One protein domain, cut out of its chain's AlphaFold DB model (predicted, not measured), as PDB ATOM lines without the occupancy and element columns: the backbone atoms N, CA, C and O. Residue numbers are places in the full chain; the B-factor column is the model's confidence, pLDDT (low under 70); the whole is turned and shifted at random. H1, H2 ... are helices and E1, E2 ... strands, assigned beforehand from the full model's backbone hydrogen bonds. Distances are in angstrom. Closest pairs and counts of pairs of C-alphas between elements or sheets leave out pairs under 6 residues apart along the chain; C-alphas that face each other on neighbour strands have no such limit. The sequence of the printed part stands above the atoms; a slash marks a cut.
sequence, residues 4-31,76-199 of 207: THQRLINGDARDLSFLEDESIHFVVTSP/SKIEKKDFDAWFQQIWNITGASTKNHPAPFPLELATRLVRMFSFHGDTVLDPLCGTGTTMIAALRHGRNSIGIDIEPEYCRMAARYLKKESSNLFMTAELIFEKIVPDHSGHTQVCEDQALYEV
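What this domain is: This is residues 4 to 31 and 76 to 199 of the 207 residues of the protein "Site-specific DNA-methyltransferase (cytosine-N(4)-specific)" of Deltaproteobacteria bacterium (UniProt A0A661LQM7). A twisted sheet of five strands has three helices, H3, H4 and the short H5, packed over one of its faces, and no named helix on the other face. H2 packs on H3 beside the sheet, and the small helix H1 lies farther out near H2, at one end of an elongated outline whose other end is the turn of the hairpin E4 and E5. The printed part has 152 residues with five named helices and five named strands, in the order E1 H1 H2 E2 H3 E3 H4 E4 E5 H5. The mixed sheet runs E2 E3 E1 E4 E5, parallel but for the antiparallel edge strand E5, and the class is mixed, helices and strands. The whole is compact, with a radius of gyration of the C-alphas of 15.7 A, and spans 55 by 35 by 33 A.

Where its parts are: E1, residues 4 to 10, begins at C-alpha 4 at (313.750, 593.440, 375.392) and measures 19.7 A. After the cut come H1, residues 80 to 86, 9.9 A, and H2, residues 107 to 117, 15.5 A. E2 is residues 123 to 126, 10.1 A; H3 is residues 133 to 140, 10.7 A; E3 is residues 144 to 149, 16.9 A. H4, residues 152 to 165, measures 20.0 A from C-alpha 152 at (308.747, 571.410, 369.173). E4, residues 171 to 182, is the longest strand, 35.1 A. E5 is residues 188 to 192, 13.3 A, and H5, residues 194 to 198, is 7.0 A long and ends at C-alpha 198 at (320.462, 573.737, 376.314).

How they stand to each other: E1 is parallel to E4, with N 6 and O 174 2.9 A apart, within hydrogen-bond range. On the other side of E1 is E3, parallel at 8 degrees, with N 9 and O 147 at 2.8 A. E2 is parallel to E3, with N 124 and O 144 at 2.9 A. Residues 26 to 27 also form a short parallel pairing with residues 124 to 125 of E2. E4 and E5 form a hairpin, antiparallel at 140 degrees, with N 179 and O 191 at 2.8 A. H3 has a height over the sheet of 7.5 A and runs along the strands, over E3 and only just over E1, where 3 of its 8 C-alphas fall. H4, on the same face at a height of 8.8 A, runs along the strands at 4 degrees to E1 on the local plane. E2, H3 and E3 make a strand-helix-strand unit, two parallel neighbour strands with a helix between; E3, H4 and E4 make a split one, with E1 between its strands, and both crossovers are right-handed. H3 and H4 touch, the C-alphas of Ile 136 and Leu 162 being closest at 6.5 A, at a shallow tilt of 21 degrees, the same way. H5 is on the same face, over E4, and touches residues 155 to 159 of H4 alone, with the C-alphas of Arg 156 and Leu 196 closest at 6.2 A. H2 is not on the sheet but touches H3 at a steep tilt of 64 degrees, the C-alphas of Thr 111 and Ala 137 being closest at 4.9 A. H1 is close to H2 but not clearly touching, with the C-alphas of Trp 86 and Arg 112 closest at 6.9 A. H1 and H3 are apart. Each O i to N i+4 pair is within hydrogen-bond range in H1, H2, H3 and H4; H5 has 0 of 1, but 2 of 2 O i to N i+3 pairs.

The domain as a whole: The two C-alphas farthest apart, those of Lys 81 and His 184, are 55.0 A apart. Residues 32 to 75 are not printed, and C-alphas 31 and 76 are 26.9 A apart across this cut, which lies in the link from E1 to H1. The link from H1 to H2, 20 residues, is long. Mean pLDDT of the printed part is 92.6, and residue 169 is the one printed residue under 70.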
ATOM      1  N   THR A   4     314.962 594.048 375.963       94.50
ATOM      2  CA  THR A   4     313.750 593.440 375.392       94.50
ATOM      3  C   THR A   4     313.533 592.043 375.946       94.50
ATOM      4  O   THR A   4     314.501 591.345 376.236       94.50
ATOM      5  N   HIS A   5     312.278 591.623 376.034       97.00
ATOM      6  CA  HIS A   5     311.887 590.285 376.461       97.00
ATOM      7  C   HIS A   5     311.396 589.498 375.245       97.00
ATOM      8  O   HIS A   5     310.525 589.961 374.504       97.00
ATOM      9  N   GLN A   6     311.977 588.322 375.022       98.00
ATOM     10  CA  GLN A   6     311.618 587.426 373.926       98.00
ATOM     11  C   GLN A   6     311.126 586.110 374.529       98.00
ATOM     12  O   GLN A   6     311.927 585.296 374.991       98.00
ATOM     13  N   ARG A   7     309.804 585.931 374.552       98.19
ATOM     14  CA  ARG A   7     309.137 584.749 375.103       98.19
ATOM     15  C   ARG A   7     308.783 583.792 373.976       98.19
ATOM     16  O   ARG A   7     308.023 584.154 373.083       98.19
ATOM     17  N   LEU A   8     309.334 582.588 373.995       98.56
ATOM     18  CA  LEU A   8     308.987 581.530 373.047       98.56
ATOM     19  C   LEU A   8     308.316 580.395 373.811       98.56
ATOM     20  O   LEU A   8     308.907 579.850 374.741       98.56
ATOM     21  N   ILE A   9     307.108 580.038 373.390       98.06
ATOM     22  CA  ILE A   9     306.257 579.062 374.064       98.06
ATOM     23  C   ILE A   9     305.998 577.893 373.114       98.06
ATOM     24  O   ILE A   9     305.409 578.075 372.048       98.06
ATOM     25  N   ASN A  10     306.407 576.683 373.494       97.38
ATOM     26  CA  ASN A  10     305.987 575.481 372.780       97.38
ATOM     27  C   ASN A  10     304.602 575.037 373.268       97.38
ATOM     28  O   ASN A  10     304.447 574.596 374.407       97.38
ATOM     29  N   GLY A  11     303.581 575.167 372.427       95.19
ATOM     30  CA  GLY A  11     302.214 574.853 372.818       95.19
ATOM     31  C   GLY A  11     301.171 575.208 371.768       95.19
ATOM     32  O   GLY A  11     301.477 575.683 370.678       95.19
ATOM     33  N   ASP A  12     299.915 574.949 372.108       92.62
ATOM     34  CA  ASP A  12     298.775 575.203 371.237       92.62
ATOM     35  C   ASP A  12     298.215 576.614 371.452       92.62
ATOM     36  O   ASP A  12     297.689 576.925 372.518       92.62
ATOM     37  N   ALA A  13     298.287 577.459 370.423       93.12
ATOM     38  CA  ALA A  13     297.819 578.840 370.482       93.12
ATOM     39  C   ALA A  13     296.287 579.007 370.402       93.12
ATOM     40  O   ALA A  13     295.799 580.138 370.345       93.12
ATOM     41  N   ARG A  14     295.503 577.917 370.373       91.31
ATOM     42  CA  ARG A  14     294.031 577.981 370.462       91.31
ATOM     43  C   ARG A  14     293.538 578.434 371.835       91.31
ATOM     44  O   ARG A  14     292.433 578.960 371.925       91.31
ATOM     45  N   ASP A  15     294.346 578.238 372.873       89.31
ATOM     46  CA  ASP A  15     294.108 578.763 374.211       89.31
ATOM     47  C   ASP A  15     295.234 579.732 374.576       89.31
ATOM     48  O   ASP A  15     296.400 579.353 374.636       89.31
ATOM     49  N   LEU A  16     294.872 580.994 374.799       91.94
ATOM     50  CA  LEU A  16     295.790 582.074 375.166       91.94
ATOM     51  C   LEU A  16     295.440 582.670 376.532       91.94
ATOM     52  O   LEU A  16     295.801 583.808 376.817       91.94
ATOM     53  N   SER A  17     294.722 581.921 377.373       90.31
ATOM     54  CA  SER A  17     294.237 582.369 378.688       90.31
ATOM     55  C   SER A  17     295.347 582.773 379.669       90.31
ATOM     56  O   SER A  17     295.096 583.507 380.621       90.31
ATOM     57  N   PHE A  18     296.581 582.336 379.419       90.06
ATOM     58  CA  PHE A  18     297.778 582.723 380.166       90.06
ATOM     59  C   PHE A  18     298.354 584.095 379.772       90.06
ATOM     60  O   PHE A  18     299.288 584.570 380.422       90.06
ATOM     61  N   LEU A  19     297.875 584.717 378.689       93.88
ATOM     62  CA  LEU A  19     298.260 586.078 378.329       93.88
ATOM     63  C   LEU A  19     297.373 587.071 379.075       93.88
ATOM     64  O   LEU A  19     296.152 586.958 379.059       93.88
ATOM     65  N   GLU A  20     297.993 588.078 379.684       94.38
ATOM     66  CA  GLU A  20     297.256 589.166 380.323       94.38
ATOM     67  C   GLU A  20     296.465 589.970 379.283       94.38
ATOM     68  O   GLU A  20     296.958 590.252 378.180       94.38
ATOM     69  N   ASP A  21     295.258 590.389 379.656       93.69
ATOM     70  CA  ASP A  21     294.455 591.294 378.842       93.69
ATOM     71  C   ASP A  21     295.237 592.577 378.521       93.69
ATOM     72  O   ASP A  21     296.014 593.088 379.322       93.69
ATOM     73  N   GLU A  22     295.045 593.096 377.307       92.25
ATOM     74  CA  GLU A  22     295.675 594.339 376.824       92.25
ATOM     75  C   GLU A  22     297.224 594.352 376.798       92.25
ATOM     76  O   GLU A  22     297.821 595.379 376.476       92.25
ATOM     77  N   SER A  23     297.891 593.214 377.016       95.06
ATOM     78  CA  SER A  23     299.363 593.103 377.002       95.06
ATOM     79  C   SER A  23     299.999 593.116 375.599       95.06
ATOM     80  O   SER A  23     301.196 593.391 375.439       95.06
ATOM     81  N   ILE A  24     299.208 592.832 374.559       96.19
ATOM     82  CA  ILE A  24     299.674 592.692 373.173       96.19
ATOM     83  C   ILE A  24     299.363 593.941 372.354       96.19
ATOM     84  O   ILE A  24     298.217 594.386 372.255       96.19
ATOM     85  N   HIS A  25     300.395 594.464 371.695       96.31
ATOM     86  CA  HIS A  25     300.326 595.704 370.928       96.31
ATOM     87  C   HIS A  25     300.119 595.468 369.434       96.31
ATOM     88  O   HIS A  25     299.419 596.238 368.776       96.31
ATOM     89  N   PHE A  26     300.732 594.412 368.902       97.06
ATOM     90  CA  PHE A  26     300.661 594.059 367.493       97.06
ATOM     91  C   PHE A  26     300.675 592.539 367.342       97.06
ATOM     92  O   PHE A  26     301.434 591.858 368.026       97.06
ATOM     93  N   VAL A  27     299.835 592.019 366.450       96.62
ATOM     94  CA  VAL A  27     299.813 590.600 366.085       96.62
ATOM     95  C   VAL A  27     300.166 590.501 364.612       96.62
ATOM     96  O   VAL A  27     299.562 591.192 363.789       96.62
ATOM     97  N   VAL A  28     301.121 589.643 364.277       94.81
ATOM     98  CA  VAL A  28     301.440 589.291 362.893       94.81
ATOM     99  C   VAL A  28     301.721 587.805 362.826       94.81
ATOM    100  O   VAL A  28     302.416 587.262 363.675       94.81
ATOM    101  N   THR A  29     301.132 587.152 361.835       91.06
ATOM    102  CA  THR A  29     301.274 585.718 361.630       91.06
ATOM    103  C   THR A  29     300.927 585.381 360.188       91.06
ATOM    104  O   THR A  29     300.205 586.138 359.529       91.06
ATOM    105  N   SER A  30     301.435 584.260 359.693       83.50
ATOM    106  CA  SER A  30     300.999 583.699 358.415       83.50
ATOM    107  C   SER A  30     299.787 582.791 358.630       83.50
ATOM    108  O   SER A  30     299.778 582.014 359.588       83.50
ATOM    109  N   PRO A  31     298.779 582.814 357.741       70.12
ATOM    110  CA  PRO A  31     297.777 581.761 357.742       70.12
ATOM    111  C   PRO A  31     298.458 580.415 357.429       70.12
ATOM    112  O   PRO A  31     299.506 580.392 356.777       70.12
ATOM    113  N   SER A  76     311.445 604.660 366.981       96.38
ATOM    114  CA  SER A  76     310.632 603.973 365.965       96.38
ATOM    115  C   SER A  76     310.668 604.648 364.601       96.38
ATOM    116  O   SER A  76     309.953 604.215 363.699       96.38
ATOM    117  N   LYS A  77     311.468 605.705 364.435       96.69
ATOM    118  CA  LYS A  77     311.543 606.440 363.178       96.69
ATOM    119  C   LYS A  77     311.935 605.497 362.034       96.69
ATOM    120  O   LYS A  77     312.875 604.704 362.135       96.69
ATOM    121  N   ILE A  78     311.183 605.580 360.945       96.94
ATOM    122  CA  ILE A  78     311.496 604.927 359.677       96.94
ATOM    123  C   ILE A  78     312.151 605.983 358.791       96.94
ATOM    124  O   ILE A  78     311.664 607.112 358.701       96.94
ATOM    125  N   GLU A  79     313.289 605.639 358.192       96.69
ATOM    126  CA  GLU A  79     313.990 606.548 357.291       96.69
ATOM    127  C   GLU A  79     313.133 606.845 356.066       96.69
ATOM    128  O   GLU A  79     312.382 605.988 355.606       96.69
ATOM    129  N   LYS A  80     313.254 608.053 355.507       96.94
ATOM    130  CA  LYS A  80     312.375 608.506 354.417       96.94
ATOM    131  C   LYS A  80     312.345 607.523 353.241       96.94
ATOM    132  O   LYS A  80     311.275 607.200 352.746       96.94
ATOM    133  N   LYS A  81     313.511 607.001 352.847       96.88
ATOM    134  CA  LYS A  81     313.636 605.999 351.777       96.88
ATOM    135  C   LYS A  81     312.803 604.743 352.061       96.88
ATOM    136  O   LYS A  81     312.109 604.263 351.171       96.88
ATOM    137  N   ASP A  82     312.892 604.219 353.280       96.56
ATOM    138  CA  ASP A  82     312.149 603.028 353.696       96.56
ATOM    139  C   ASP A  82     310.655 603.343 353.782       96.56
ATOM    140  O   ASP A  82     309.838 602.568 353.306       96.56
ATOM    141  N   PHE A  83     310.288 604.507 354.319       96.50
ATOM    142  CA  PHE A  83     308.899 604.950 354.394       96.50
ATOM    143  C   PHE A  83     308.259 605.018 352.999       96.50
ATOM    144  O   PHE A  83     307.211 604.416 352.771       96.50
ATOM    145  N   ASP A  84     308.925 605.666 352.043       96.12
ATOM    146  CA  ASP A  84     308.431 605.803 350.671       96.12
ATOM    147  C   ASP A  84     308.280 604.435 349.973       96.12
ATOM    148  O   ASP A  84     307.360 604.242 349.175       96.12
ATOM    149  N   ALA A  85     309.152 603.470 350.291       95.75
ATOM    150  CA  ALA A  85     309.119 602.119 349.730       95.75
ATOM    151  C   ALA A  85     308.099 601.190 350.414       95.75
ATOM    152  O   ALA A  85     307.530 600.311 349.765       95.75
ATOM    153  N   TRP A  86     307.893 601.334 351.723       96.12
ATOM    154  CA  TRP A  86     307.063 600.425 352.515       96.12
ATOM    155  C   TRP A  86     305.598 600.848 352.522       96.12
ATOM    156  O   TRP A  86     304.725 599.993 352.530       96.12
ATOM    157  N   PHE A  87     305.288 602.140 352.434       94.75
ATOM    158  CA  PHE A  87     303.902 602.626 352.400       94.75
ATOM    159  C   PHE A  87     303.315 602.620 350.973       94.75
ATOM    160  O   PHE A  87     302.634 603.552 350.553       94.75
ATOM    161  N   GLN A  88     303.581 601.538 350.235       94.12
ATOM    162  CA  GLN A  88     303.039 601.236 348.906       94.12
ATOM    163  C   GLN A  88     302.103 600.027 348.972       94.12
ATOM    164  O   GLN A  88     302.270 599.161 349.826       94.12
ATOM    165  N   GLN A  89     301.144 599.945 348.048       91.69
ATOM    166  CA  GLN A  89     300.158 598.853 348.018       91.69
ATOM    167  C   GLN A  89     300.747 597.493 347.612       91.69
ATOM    168  O   GLN A  89     300.199 596.462 347.986       91.69
ATOM    169  N   ILE A  90     301.829 597.482 346.827       93.19
ATOM    170  CA  ILE A  90     302.433 596.262 346.278       93.19
ATOM    171  C   ILE A  90     303.910 596.237 346.652       93.19
ATOM    172  O   ILE A  90     304.635 597.204 346.402       93.19
ATOM    173  N   TRP A  91     304.361 595.120 347.222       93.94
ATOM    174  CA  TRP A  91     305.763 594.892 347.556       93.94
ATOM    175  C   TRP A  91     306.328 593.727 346.753       93.94
ATOM    176  O   TRP A  91     305.750 592.646 346.723       93.94
ATOM    177  N   ASN A  92     307.501 593.940 346.164       92.81
ATOM    178  CA  ASN A  92     308.283 592.883 345.535       92.81
ATOM    179  C   ASN A  92     309.306 592.373 346.554       92.81
ATOM    180  O   ASN A  92     310.348 593.002 346.738       92.81
ATOM    181  N   ILE A  93     308.980 591.279 347.246       90.62
ATOM    182  CA  ILE A  93     309.834 590.650 348.262       90.62
ATOM    183  C   ILE A  93     310.089 589.202 347.843       90.62
ATOM    184  O   ILE A  93     309.159 588.469 347.512       90.62
ATOM    185  N   THR A  94     311.351 588.786 347.862       88.62
ATOM    186  CA  THR A  94     311.729 587.402 347.555       88.62
ATOM    187  C   THR A  94     311.331 586.475 348.702       88.62
ATOM    188  O   THR A  94     311.566 586.792 349.866       88.62
ATOM    189  N   GLY A  95     310.761 585.310 348.374       84.88
ATOM    190  CA  GLY A  95     310.405 584.276 349.352       84.88
ATOM    191  C   GLY A  95     311.605 583.765 350.162       84.88
ATOM    192  O   GLY A  95     312.733 583.730 349.668       84.88
ATOM    193  N   ALA A  96     311.357 583.331 351.400       85.19
ATOM    194  CA  ALA A  96     312.382 582.708 352.233       85.19
ATOM    195  C   ALA A  96     312.677 581.260 351.800       85.19
ATOM    196  O   ALA A  96     311.889 580.602 351.119       85.19
ATOM    197  N   SER A  97     313.836 580.746 352.215       82.25
ATOM    198  CA  SER A  97     314.249 579.372 351.914       82.25
ATOM    199  C   SER A  97     313.331 578.344 352.578       82.25
ATOM    200  O   SER A  97     313.211 578.313 353.801       82.25
ATOM    201  N   THR A  98     312.766 577.432 351.786       79.56
ATOM    202  CA  THR A  98     311.857 576.377 352.267       79.56
ATOM    203  C   THR A  98     312.570 575.087 352.703       79.56
ATOM    204  O   THR A  98     311.944 574.052 352.918       79.56
ATOM    205  N   LYS A  99     313.906 575.112 352.818       77.94
ATOM    206  CA  LYS A  99     314.720 573.906 353.055       77.94
ATOM    207  C   LYS A  99     314.458 573.244 354.412       77.94
ATOM    208  O   LYS A  99     314.445 572.021 354.491       77.94
ATOM    209  N   ASN A 100     314.322 574.047 355.467       76.31
ATOM    210  CA  ASN A 100     314.183 573.558 356.847       76.31
ATOM    211  C   ASN A 100     312.780 573.803 357.427       76.31
ATOM    212  O   ASN A 100     312.417 573.195 358.424       76.31
ATOM    213  N   HIS A 101     312.010 574.698 356.812       75.88
ATOM    214  CA  HIS A 101     310.630 574.999 357.158       75.88
ATOM    215  C   HIS A 101     309.862 575.117 355.842       75.88
ATOM    216  O   HIS A 101     310.372 575.759 354.927       75.88
ATOM    217  N   PRO A 102     308.682 574.503 355.695       74.31
ATOM    218  CA  PRO A 102     308.025 574.402 354.397       74.31
ATOM    219  C   PRO A 102     307.405 575.724 353.925       74.31
ATOM    220  O   PRO A 102     307.268 575.925 352.722       74.31
ATOM    221  N   ALA A 103     307.057 576.624 354.849       75.31
ATOM    222  CA  ALA A 103     306.400 577.891 354.525       75.31
ATOM    223  C   ALA A 103     306.830 579.072 355.421       75.31
ATOM    224  O   ALA A 103     306.012 579.621 356.151       75.31
ATOM    225  N   PRO A 104     308.126 579.432 355.462       82.56
ATOM    226  CA  PRO A 104     308.564 580.616 356.181       82.56
ATOM    227  C   PRO A 104     308.248 581.860 355.346       82.56
ATOM    228  O   PRO A 104     308.560 581.895 354.154       82.56
ATOM    229  N   PHE A 105     307.692 582.905 355.960       87.81
ATOM    230  CA  PHE A 105     307.654 584.211 355.306       87.81
ATOM    231  C   PHE A 105     309.015 584.926 355.423       87.81
ATOM    232  O   PHE A 105     309.774 584.664 356.363       87.81
ATOM    233  N   PRO A 106     309.355 585.826 354.478       91.69
ATOM    234  CA  PRO A 106     310.629 586.545 354.469       91.69
ATOM    235  C   PRO A 106     310.847 587.419 355.705       91.69
ATOM    236  O   PRO A 106     309.937 588.115 356.161       91.69
ATOM    237  N   LEU A 107     312.089 587.477 356.194       94.44
ATOM    238  CA  LEU A 107     312.457 588.350 357.309       94.44
ATOM    239  C   LEU A 107     312.244 589.834 356.988       94.44
ATOM    240  O   LEU A 107     311.870 590.615 357.866       94.44
ATOM    241  N   GLU A 108     312.426 590.223 355.725       95.44
ATOM    242  CA  GLU A 108     312.120 591.574 355.257       95.44
ATOM    243  C   GLU A 108     310.635 591.918 355.446       95.44
ATOM    244  O   GLU A 108     310.320 592.993 355.957       95.44
ATOM    245  N   LEU A 109     309.726 590.999 355.102       94.94
ATOM    246  CA  LEU A 109     308.288 591.201 355.280       94.94
ATOM    247  C   LEU A 109     307.950 591.401 356.763       94.94
ATOM    248  O   LEU A 109     307.309 592.390 357.127       94.94
ATOM    249  N   ALA A 110     308.455 590.515 357.624       96.00
ATOM    250  CA  ALA A 110     308.286 590.601 359.073       96.00
ATOM    251  C   ALA A 110     308.795 591.940 359.631       96.00
ATOM    252  O   ALA A 110     308.113 592.618 360.400       96.00
ATOM    253  N   THR A 111     309.986 592.348 359.191       97.25
ATOM    254  CA  THR A 111     310.654 593.586 359.601       97.25
ATOM    255  C   THR A 111     309.830 594.819 359.252       97.25
ATOM    256  O   THR A 111     309.646 595.691 360.107       97.25
ATOM    257  N   ARG A 112     309.308 594.891 358.021       97.19
ATOM    258  CA  ARG A 112     308.439 595.992 357.589       97.19
ATOM    259  C   ARG A 112     307.211 596.078 358.488       97.19
ATOM    260  O   ARG A 112     306.973 597.121 359.089       97.19
ATOM    261  N   LEU A 113     306.489 594.970 358.651       96.94
ATOM    262  CA  LEU A 113     305.249 594.925 359.428       96.94
ATOM    263  C   LEU A 113     305.467 595.310 360.895       96.94
ATOM    264  O   LEU A 113     304.782 596.197 361.404       96.94
ATOM    265  N   VAL A 114     306.473 594.725 361.551       97.81
ATOM    266  CA  VAL A 114     306.832 595.064 362.934       97.81
ATOM    267  C   VAL A 114     307.141 596.554 363.068       97.81
ATOM    268  O   VAL A 114     306.630 597.209 363.975       97.81
ATOM    269  N   ARG A 115     307.949 597.130 362.171       97.69
ATOM    270  CA  ARG A 115     308.329 598.547 362.268       97.69
ATOM    271  C   ARG A 115     307.193 599.507 361.922       97.69
ATOM    272  O   ARG A 115     307.159 600.595 362.489       97.69
ATOM    273  N   MET A 116     306.298 599.133 361.009       96.12
ATOM    274  CA  MET A 116     305.184 599.974 360.558       96.12
ATOM    275  C   MET A 116     304.037 600.034 361.568       96.12
ATOM    276  O   MET A 116     303.398 601.078 361.695       96.12
ATOM    277  N   PHE A 117     303.771 598.935 362.279       95.38
ATOM    278  CA  PHE A 117     302.562 598.784 363.096       95.38
ATOM    279  C   PHE A 117     302.824 598.655 364.602       95.38
ATOM    280  O   PHE A 117     301.877 598.507 365.372       95.38
ATOM    281  N   SER A 118     304.081 598.770 365.037       96.69
ATOM    282  CA  SER A 118     304.453 598.816 366.455       96.69
ATOM    283  C   SER A 118     305.532 599.862 366.729       96.69
ATOM    284  O   SER A 118     306.377 600.158 365.875       96.69
ATOM    285  N   PHE A 119     305.547 600.397 367.943       96.81
ATOM    286  CA  PHE A 119     306.615 601.257 368.441       96.81
ATOM    287  C   PHE A 119     307.698 600.443 369.158       96.81
ATOM    288  O   PHE A 119     307.495 599.309 369.574       96.81
ATOM    289  N   HIS A 120     308.880 601.030 369.319       96.31
ATOM    290  CA  HIS A 120     309.931 600.496 370.177       96.31
ATOM    291  C   HIS A 120     309.380 600.219 371.589       96.31
ATOM    292  O   HIS A 120     308.692 601.064 372.169       96.31
ATOM    293  N   GLY A 121     309.706 599.048 372.138       96.06
ATOM    294  CA  GLY A 121     309.204 598.558 373.424       96.06
ATOM    295  C   GLY A 121     307.812 597.915 373.389       96.06
ATOM    296  O   GLY A 121     307.419 597.322 374.387       96.06
ATOM    297  N   ASP A 122     307.078 597.984 372.273       97.50
ATOM    298  CA  ASP A 122     305.812 597.257 372.133       97.50
ATOM    299  C   ASP A 122     306.045 595.735 372.122       97.50
ATOM    300  O   ASP A 122     307.110 595.250 371.728       97.50
ATOM    301  N   THR A 123     305.011 594.987 372.506       98.31
ATOM    302  CA  THR A 123     304.981 593.516 372.465       98.31
ATOM    303  C   THR A 123     304.294 593.024 371.197       98.31
ATOM    304  O   THR A 123     303.108 593.302 370.981       98.31
ATOM    305  N   VAL A 124     305.041 592.280 370.378       98.56
ATOM    306  CA  VAL A 124     304.560 591.636 369.150       98.56
ATOM    307  C   VAL A 124     304.233 590.167 369.420       98.56
ATOM    308  O   VAL A 124     305.089 589.431 369.899       98.56
ATOM    309  N   LEU A 125     303.020 589.732 369.092       98.38
ATOM    310  CA  LEU A 125     302.600 588.333 369.186       98.38
ATOM    311  C   LEU A 125     302.595 587.676 367.803       98.38
ATOM    312  O   LEU A 125     302.021 588.220 366.858       98.38
ATOM    313  N   ASP A 126     303.165 586.478 367.724       97.69
ATOM    314  CA  ASP A 126     302.984 585.551 366.609       97.69
ATOM    315  C   ASP A 126     302.513 584.189 367.156       97.69
ATOM    316  O   ASP A 126     303.322 583.447 367.719       97.69
ATOM    317  N   PRO A 127     301.209 583.864 367.063       96.25
ATOM    318  CA  PRO A 127     300.648 582.632 367.616       96.25
ATOM    319  C   PRO A 127     300.992 581.374 366.802       96.25
ATOM    320  O   PRO A 127     300.597 580.284 367.205       96.25
ATOM    321  N   LEU A 128     301.662 581.513 365.653       94.94
ATOM    322  CA  LEU A 128     302.103 580.416 364.784       94.94
ATOM    323  C   LEU A 128     303.529 580.717 364.303       94.94
ATOM    324  O   LEU A 128     303.797 580.827 363.104       94.94
ATOM    325  N   CYS A 129     304.434 580.952 365.254       95.06
ATOM    326  CA  CYS A 129     305.697 581.627 364.971       95.06
ATOM    327  C   CYS A 129     306.685 580.808 364.136       95.06
ATOM    328  O   CYS A 129     307.678 581.366 363.650       95.06
ATOM    329  N   GLY A 130     306.472 579.495 363.995       94.31
ATOM    330  CA  GLY A 130     307.357 578.590 363.278       94.31
ATOM    331  C   GLY A 130     308.794 578.733 363.765       94.31
ATOM    332  O   GLY A 130     309.096 578.667 364.956       94.31
ATOM    333  N   THR A 131     309.708 579.002 362.833       94.56
ATOM    334  CA  THR A 131     311.137 579.194 363.133       94.56
ATOM    335  C   THR A 131     311.479 580.554 363.757       94.56
ATOM    336  O   THR A 131     312.660 580.871 363.900       94.56
ATOM    337  N   GLY A 132     310.483 581.369 364.113       95.69
ATOM    338  CA  GLY A 132     310.648 582.596 364.891       95.69
ATOM    339  C   GLY A 132     310.948 583.858 364.080       95.69
ATOM    340  O   GLY A 132     311.494 584.807 364.637       95.69
ATOM    341  N   THR A 133     310.613 583.916 362.784       96.38
ATOM    342  CA  THR A 133     310.934 585.072 361.917       96.38
ATOM    343  C   THR A 133     310.411 586.397 362.485       96.38
ATOM    344  O   THR A 133     311.169 587.368 362.567       96.38
ATOM    345  N   THR A 134     309.154 586.437 362.947       97.69
ATOM    346  CA  THR A 134     308.572 587.618 363.611       97.69
ATOM    347  C   THR A 134     309.349 588.008 364.861       97.69
ATOM    348  O   THR A 134     309.630 589.186 365.072       97.69
ATOM    349  N   MET A 135     309.734 587.023 365.676       97.88
ATOM    350  CA  MET A 135     310.466 587.267 366.917       97.88
ATOM    351  C   MET A 135     311.839 587.878 366.640       97.88
ATOM    352  O   MET A 135     312.238 588.830 367.307       97.88
ATOM    353  N   ILE A 136     312.548 587.393 365.613       97.00
ATOM    354  CA  ILE A 136     313.840 587.965 365.215       97.00
ATOM    355  C   ILE A 136     313.674 589.399 364.702       97.00
ATOM    356  O   ILE A 136     314.467 590.269 365.064       97.00
ATOM    357  N   ALA A 137     312.635 589.677 363.907       97.12
ATOM    358  CA  ALA A 137     312.327 591.035 363.459       97.12
ATOM    359  C   ALA A 137     312.015 591.978 364.636       97.12
ATOM    360  O   ALA A 137     312.530 593.098 364.687       97.12
ATOM    361  N   ALA A 138     311.215 591.523 365.605       97.69
ATOM    362  CA  ALA A 138     310.907 592.266 366.824       97.69
ATOM    363  C   ALA A 138     312.168 592.561 367.642       97.69
ATOM    364  O   ALA A 138     312.454 593.731 367.919       97.69
ATOM    365  N   LEU A 139     312.967 591.528 367.924       96.12
ATOM    366  CA  LEU A 139     314.237 591.638 368.631       96.12
ATOM    367  C   LEU A 139     315.145 592.680 367.968       96.12
ATOM    368  O   LEU A 139     315.490 593.670 368.611       96.12
ATOM    369  N   ARG A 140     315.466 592.519 366.673       94.81
ATOM    370  CA  ARG A 140     316.373 593.409 365.914       94.81
ATOM    371  C   ARG A 140     315.956 594.876 365.925       94.81
ATOM    372  O   ARG A 140     316.793 595.756 365.733       94.81
ATOM    373  N   HIS A 141     314.676 595.147 366.151       95.38
ATOM    374  CA  HIS A 141     314.132 596.493 366.174       95.38
ATOM    375  C   HIS A 141     313.703 596.956 367.571       95.38
ATOM    376  O   HIS A 141     313.026 597.975 367.686       95.38
ATOM    377  N   GLY A 142     314.120 596.283 368.644       95.25
ATOM    378  CA  GLY A 142     313.882 596.753 370.011       95.25
ATOM    379  C   GLY A 142     312.421 596.637 370.456       95.25
ATOM    380  O   GLY A 142     311.928 597.484 371.198       95.25
ATOM    381  N   ARG A 143     311.705 595.629 369.952       97.19
ATOM    382  CA  ARG A 143     310.372 595.235 370.419       97.19
ATOM    383  C   ARG A 143     310.487 593.975 371.275       97.19
ATOM    384  O   ARG A 143     311.391 593.160 371.074       97.19
ATOM    385  N   ASN A 144     309.555 593.813 372.203       98.12
ATOM    386  CA  ASN A 144     309.341 592.534 372.868       98.12
ATOM    387  C   ASN A 144     308.612 591.594 371.904       98.12
ATOM    388  O   ASN A 144     307.892 592.055 371.010       98.12
ATOM    389  N   SER A 145     308.753 590.286 372.096       98.44
ATOM    390  CA  SER A 145     307.932 589.334 371.355       98.44
ATOM    391  C   SER A 145     307.454 588.163 372.191       98.44
ATOM    392  O   SER A 145     308.100 587.761 373.160       98.44
ATOM    393  N   ILE A 146     306.303 587.635 371.782       98.62
ATOM    394  CA  ILE A 146     305.762 586.360 372.225       98.62
ATOM    395  C   ILE A 146     305.532 585.526 370.966       98.62
ATOM    396  O   ILE A 146     304.747 585.912 370.102       98.62
ATOM    397  N   GLY A 147     306.252 584.419 370.835       98.06
ATOM    398  CA  GLY A 147     306.054 583.441 369.771       98.06
ATOM    399  C   GLY A 147     305.486 582.157 370.344       98.06
ATOM    400  O   GLY A 147     305.974 581.683 371.370       98.06
ATOM    401  N   ILE A 148     304.468 581.603 369.694       97.69
ATOM    402  CA  ILE A 148     303.869 580.325 370.076       97.69
ATOM    403  C   ILE A 148     303.914 579.405 368.866       97.69
ATOM    404  O   ILE A 148     303.552 579.815 367.764       97.69
ATOM    405  N   ASP A 149     304.367 578.172 369.062       96.19
ATOM    406  CA  ASP A 149     304.251 577.136 368.041       96.19
ATOM    407  C   ASP A 149     304.051 575.764 368.686       96.19
ATOM    408  O   ASP A 149     304.629 575.453 369.734       96.19
ATOM    409  N   ILE A 150     303.223 574.938 368.055       95.19
ATOM    410  CA  ILE A 150     302.909 573.600 368.551       95.19
ATOM    411  C   ILE A 150     304.027 572.605 368.233       95.19
ATOM    412  O   ILE A 150     304.208 571.648 368.982       95.19
ATOM    413  N   GLU A 151     304.793 572.827 367.160       94.50
ATOM    414  CA  GLU A 151     305.841 571.923 366.690       94.50
ATOM    415  C   GLU A 151     307.149 572.154 367.467       94.50
ATOM    416  O   GLU A 151     307.832 573.166 367.261       94.50
ATOM    417  N   PRO A 152     307.572 571.210 368.334       96.00
ATOM    418  CA  PRO A 152     308.747 571.410 369.173       96.00
ATOM    419  C   PRO A 152     310.037 571.628 368.373       96.00
ATOM    420  O   PRO A 152     310.937 572.327 368.842       96.00
ATOM    421  N   GLU A 153     310.166 571.056 367.168       95.25
ATOM    422  CA  GLU A 153     311.348 571.294 366.330       95.25
ATOM    423  C   GLU A 153     311.428 572.745 365.834       95.25
ATOM    424  O   GLU A 153     312.517 573.324 365.797       95.25
ATOM    425  N   TYR A 154     310.292 573.373 365.526       95.38
ATOM    426  CA  TYR A 154     310.253 574.781 365.137       95.38
ATOM    427  C   TYR A 154     310.615 575.690 366.309       95.38
ATOM    428  O   TYR A 154     311.468 576.568 366.146       95.38
ATOM    429  N   CYS A 155     310.116 575.400 367.515       97.38
ATOM    430  CA  CYS A 155     310.555 576.087 368.731       97.38
ATOM    431  C   CYS A 155     312.062 575.906 368.979       97.38
ATOM    432  O   CYS A 155     312.771 576.876 369.259       97.38
ATOM    433  N   ARG A 156     312.607 574.693 368.795       97.44
ATOM    434  CA  ARG A 156     314.063 574.464 368.873       97.44
ATOM    435  C   ARG A 156     314.818 575.339 367.878       97.44
ATOM    436  O   ARG A 156     315.829 575.935 368.246       97.44
ATOM    437  N   MET A 157     314.350 575.461 366.637       95.81
ATOM    438  CA  MET A 157     314.957 576.343 365.634       95.81
ATOM    439  C   MET A 157     314.867 577.827 366.016       95.81
ATOM    440  O   MET A 157     315.879 578.528 365.941       95.81
ATOM    441  N   ALA A 158     313.705 578.293 366.475       97.12
ATOM    442  CA  ALA A 158     313.500 579.668 366.924       97.12
ATOM    443  C   ALA A 158     314.436 580.030 368.088       97.12
ATOM    444  O   ALA A 158     315.146 581.037 368.024       97.12
ATOM    445  N   ALA A 159     314.553 579.158 369.097       97.88
ATOM    446  CA  ALA A 159     315.469 579.340 370.225       97.88
ATOM    447  C   ALA A 159     316.936 579.482 369.774       97.88
ATOM    448  O   ALA A 159     317.685 580.309 370.303       97.88
ATOM    449  N   ARG A 160     317.361 578.721 368.752       96.69
ATOM    450  CA  ARG A 160     318.720 578.816 368.180       96.69
ATOM    451  C   ARG A 160     318.992 580.185 367.573       96.69
ATOM    452  O   ARG A 160     320.095 580.708 367.764       96.69
ATOM    453  N   TYR A 161     318.035 580.723 366.820       96.12
ATOM    454  CA  TYR A 161     318.155 582.046 366.211       96.12
ATOM    455  C   TYR A 161     318.102 583.145 367.268       96.12
ATOM    456  O   TYR A 161     318.985 583.996 367.274       96.12
ATOM    457  N   LEU A 162     317.171 583.073 368.225       96.12
ATOM    458  CA  LEU A 162     317.070 584.035 369.325       96.12
ATOM    459  C   LEU A 162     318.383 584.148 370.106       96.12
ATOM    460  O   LEU A 162     318.894 585.250 370.268       96.12
ATOM    461  N   LYS A 163     318.997 583.020 370.487       95.25
ATOM    462  CA  LYS A 163     320.314 583.010 371.154       95.25
ATOM    463  C   LYS A 163     321.426 583.619 370.305       95.25
ATOM    464  O   LYS A 163     322.334 584.262 370.827       95.25
ATOM    465  N   LYS A 164     321.398 583.381 368.991       93.75
ATOM    466  CA  LYS A 164     322.403 583.926 368.071       93.75
ATOM    467  C   LYS A 164     322.270 585.445 367.939       93.75
ATOM    468  O   LYS A 164     323.283 586.136 367.924       93.75
ATOM    469  N   GLU A 165     321.043 585.939 367.837       92.19
ATOM    470  CA  GLU A 165     320.721 587.349 367.596       92.19
ATOM    471  C   GLU A 165     320.778 588.185 368.886       92.19
ATOM    472  O   GLU A 165     321.107 589.367 368.832       92.19
ATOM    473  N   SER A 166     320.542 587.576 370.055       89.94
ATOM    474  CA  SER A 166     320.638 588.246 371.361       89.94
ATOM    475  C   SER A 166     322.076 588.485 371.835       89.94
ATOM    476  O   SER A 166     322.293 589.243 372.774       89.94
ATOM    477  N   SER A 167     323.071 587.876 371.185       79.62
ATOM    478  CA  SER A 167     324.485 587.924 371.587       79.62
ATOM    479  C   SER A 167     325.246 589.173 371.089       79.62
ATOM    480  O   SER A 167     326.468 589.134 370.955       79.62
ATOM    481  N   ASN A 168     324.559 590.270 370.750       72.62
ATOM    482  CA  ASN A 168     325.181 591.452 370.139       72.62
ATOM    483  C   ASN A 168     325.523 592.541 371.178       72.62
ATOM    484  O   ASN A 168     324.742 592.800 372.083       72.62
ATOM    485  N   LEU A 169     326.657 593.238 371.019       69.44
ATOM    486  CA  LEU A 169     327.206 594.187 372.010       69.44
ATOM    487  C   LEU A 169     326.264 595.359 372.348       69.44
ATOM    488  O   LEU A 169     326.353 595.953 373.420       69.44
ATOM    489  N   PHE A 170     325.371 595.711 371.424       71.69
ATOM    490  CA  PHE A 170     324.517 596.897 371.520       71.69
ATOM    491  C   PHE A 170     323.088 596.607 371.991       71.69
ATOM    492  O   PHE A 170     322.302 597.543 372.152       71.69
ATOM    493  N   MET A 171     322.741 595.337 372.206       75.88
ATOM    494  CA  MET A 171     321.387 594.914 372.545       75.88
ATOM    495  C   MET A 171     321.413 593.926 373.701       75.88
ATOM    496  O   MET A 171     322.184 592.975 373.699       75.88
ATOM    497  N   THR A 172     320.527 594.133 374.668       84.62
ATOM    498  CA  THR A 172     320.291 593.164 375.737       84.62
ATOM    499  C   THR A 172     318.902 592.584 375.551       84.62
ATOM    500  O   THR A 172     317.931 593.335 375.458       84.62
ATOM    501  N   ALA A 173     318.800 591.264 375.479       92.56
ATOM    502  CA  ALA A 173     317.517 590.587 375.410       92.56
ATOM    503  C   ALA A 173     317.455 589.483 376.456       92.56
ATOM    504  O   ALA A 173     318.355 588.643 376.524       92.56
ATOM    505  N   GLU A 174     316.397 589.496 377.254       95.50
ATOM    506  CA  GLU A 174     316.027 588.371 378.096       95.50
ATOM    507  C   GLU A 174     315.288 587.351 377.228       95.50
ATOM    508  O   GLU A 174     314.305 587.678 376.557       95.50
ATOM    509  N   LEU A 175     315.805 586.124 377.196       97.25
ATOM    510  CA  LEU A 175     315.189 585.013 376.482       97.25
ATOM    511  C   LEU A 175     314.475 584.134 377.499       97.25
ATOM    512  O   LEU A 175     315.121 583.626 378.414       97.25
ATOM    513  N   ILE A 176     313.175 583.956 377.311       98.12
ATOM    514  CA  ILE A 176     312.321 583.154 378.182       98.12
ATOM    515  C   ILE A 176     311.754 582.028 377.320       98.12
ATOM    516  O   ILE A 176     311.072 582.284 376.325       98.12
ATOM    517  N   PHE A 177     312.082 580.787 377.669       98.44
ATOM    518  CA  PHE A 177     311.600 579.608 376.957       98.44
ATOM    519  C   PHE A 177     310.603 578.850 377.820       98.44
ATOM    520  O   PHE A 177     310.923 578.435 378.930       98.44
ATOM    521  N   GLU A 178     309.400 578.659 377.300       98.00
ATOM    522  CA  GLU A 178     308.276 578.073 378.020       98.00
ATOM    523  C   GLU A 178     307.619 576.974 377.179       98.00
ATOM    524  O   GLU A 178     307.838 576.855 375.970       98.00
ATOM    525  N   LYS A 179     306.776 576.173 377.818       96.75
ATOM    526  CA  LYS A 179     305.911 575.196 377.170       96.75
ATOM    527  C   LYS A 179     304.565 575.117 377.872       96.75
ATOM    528  O   LYS A 179     304.475 575.316 379.085       96.75
ATOM    529  N   ILE A 180     303.531 574.795 377.107       94.88
ATOM    530  CA  ILE A 180     302.195 574.528 377.634       94.88
ATOM    531  C   ILE A 180     302.116 573.044 377.976       94.88
ATOM    532  O   ILE A 180     302.306 572.185 377.115       94.88
ATOM    533  N   VAL A 181     301.823 572.739 379.236       91.19
ATOM    534  CA  VAL A 181     301.592 571.372 379.710       91.19
ATOM    535  C   VAL A 181     300.205 571.269 380.340       91.19
ATOM    536  O   VAL A 181     299.741 572.238 380.941       91.19
ATOM    537  N   PRO A 182     299.520 570.121 380.225       84.88
ATOM    538  CA  PRO A 182     298.306 569.889 380.991       84.88
ATOM    539  C   PRO A 182     298.646 569.772 382.484       84.88
ATOM    540  O   PRO A 182     299.653 569.166 382.862       84.88
ATOM    541  N   ASP A 183     297.803 570.346 383.331       81.25
ATOM    542  CA  ASP A 183     297.826 570.172 384.773       81.25
ATOM    543  C   ASP A 183     297.046 568.912 385.200       81.25
ATOM    544  O   ASP A 183     296.474 568.182 384.385       81.25
ATOM    545  N   HIS A 184     297.032 568.633 386.506       76.31
ATOM    546  CA  HIS A 184     296.364 567.455 387.071       76.31
ATOM    547  C   HIS A 184     294.830 567.469 386.927       76.31
ATOM    548  O   HIS A 184     294.201 566.421 387.058       76.31
ATOM    549  N   SER A 185     294.236 568.632 386.656       78.06
ATOM    550  CA  SER A 185     292.802 568.853 386.427       78.06
ATOM    551  C   SER A 185     292.415 568.884 384.944       78.06
ATOM    552  O   SER A 185     291.229 568.965 384.631       78.06
ATOM    553  N   GLY A 186     293.384 568.788 384.029       72.81
ATOM    554  CA  GLY A 186     293.166 568.895 382.587       72.81
ATOM    555  C   GLY A 186     293.112 570.334 382.060       72.81
ATOM    556  O   GLY A 186     292.804 570.521 380.883       72.81
ATOM    557  N   HIS A 187     293.423 571.336 382.886       79.44
ATOM    558  CA  HIS A 187     293.677 572.702 382.427       79.44
ATOM    559  C   HIS A 187     295.108 572.826 381.898       79.44
ATOM    560  O   HIS A 187     295.975 572.007 382.182       79.44
ATOM    561  N   THR A 188     295.365 573.838 381.086       83.12
ATOM    562  CA  THR A 188     296.689 574.149 380.547       83.12
ATOM    563  C   THR A 188     297.437 575.058 381.521       83.12
ATOM    564  O   THR A 188     296.890 576.022 382.048       83.12
ATOM    565  N   GLN A 189     298.713 574.763 381.760       88.69
ATOM    566  CA  GLN A 189     299.622 575.642 382.493       88.69
ATOM    567  C   GLN A 189     300.879 575.902 381.664       88.69
ATOM    568  O   GLN A 189     301.363 575.021 380.948       88.69
ATOM    569  N   VAL A 190     301.417 577.115 381.774       93.19
ATOM    570  CA  VAL A 190     302.687 577.493 381.149       93.19
ATOM    571  C   VAL A 190     303.804 577.276 382.161       93.19
ATOM    572  O   VAL A 190     303.735 577.773 383.284       93.19
ATOM    573  N   CYS A 191     304.827 576.518 381.782       94.88
ATOM    574  CA  CYS A 191     306.012 576.300 382.604       94.88
ATOM    575  C   CYS A 191     307.288 576.449 381.778       94.88
ATOM    576  O   CYS A 191     307.260 576.404 380.551       94.88
ATOM    577  N   GLU A 192     308.419 576.631 382.450       96.50
ATOM    578  CA  GLU A 192     309.700 576.815 381.778       96.50
ATOM    579  C   GLU A 192     310.134 575.555 381.004       96.50
ATOM    580  O   GLU A 192     310.050 574.425 381.498       96.50
ATOM    581  N   ASP A 193     310.638 575.748 379.783       96.44
ATOM    582  CA  ASP A 193     311.194 574.682 378.954       96.44
ATOM    583  C   ASP A 193     312.727 574.678 379.001       96.44
ATOM    584  O   ASP A 193     313.420 575.219 378.135       96.44
ATOM    585  N   GLN A 194     313.260 574.010 380.026       95.94
ATOM    586  CA  GLN A 194     314.701 573.860 380.257       95.94
ATOM    587  C   GLN A 194     315.456 573.291 379.042       95.94
ATOM    588  O   GLN A 194     316.591 573.688 378.774       95.94
ATOM    589  N   ALA A 195     314.818 572.436 378.235       95.12
ATOM    590  CA  ALA A 195     315.462 571.837 377.068       95.12
ATOM    591  C   ALA A 195     315.848 572.887 376.012       95.12
ATOM    592  O   ALA A 195     316.887 572.765 375.358       95.12
ATOM    593  N   LEU A 196     315.054 573.954 375.857       95.44
ATOM    594  CA  LEU A 196     315.343 575.024 374.902       95.44
ATOM    595  C   LEU A 196     316.554 575.869 375.323       95.44
ATOM    596  O   LEU A 196     317.291 576.349 374.453       95.44
ATOM    597  N   TYR A 197     316.854 575.977 376.622       95.44
ATOM    598  CA  TYR A 197     318.058 576.650 377.127       95.44
ATOM    599  C   TYR A 197     319.353 575.878 376.841       95.44
ATOM    600  O   TYR A 197     320.400 576.503 376.652       95.44
ATOM    601  N   GLU A 198     319.292 574.562 376.651       95.50
ATOM    602  CA  GLU A 198     320.462 573.737 376.314       95.50
ATOM    603  C   GLU A 198     320.805 573.748 374.814       95.50
ATOM    604  O   GLU A 198     321.918 573.403 374.400       95.50
ATOM    605  N   VAL A 199     319.875 574.188 373.957       94.62
ATOM    606  CA  VAL A 199     320.094 574.191 372.506       94.62
ATOM    607  C   VAL A 199     321.214 575.168 372.113       94.62
ATOM    608  O   VAL A 199     321.170 576.359 372.424       94.62
TER     609      VAL A 199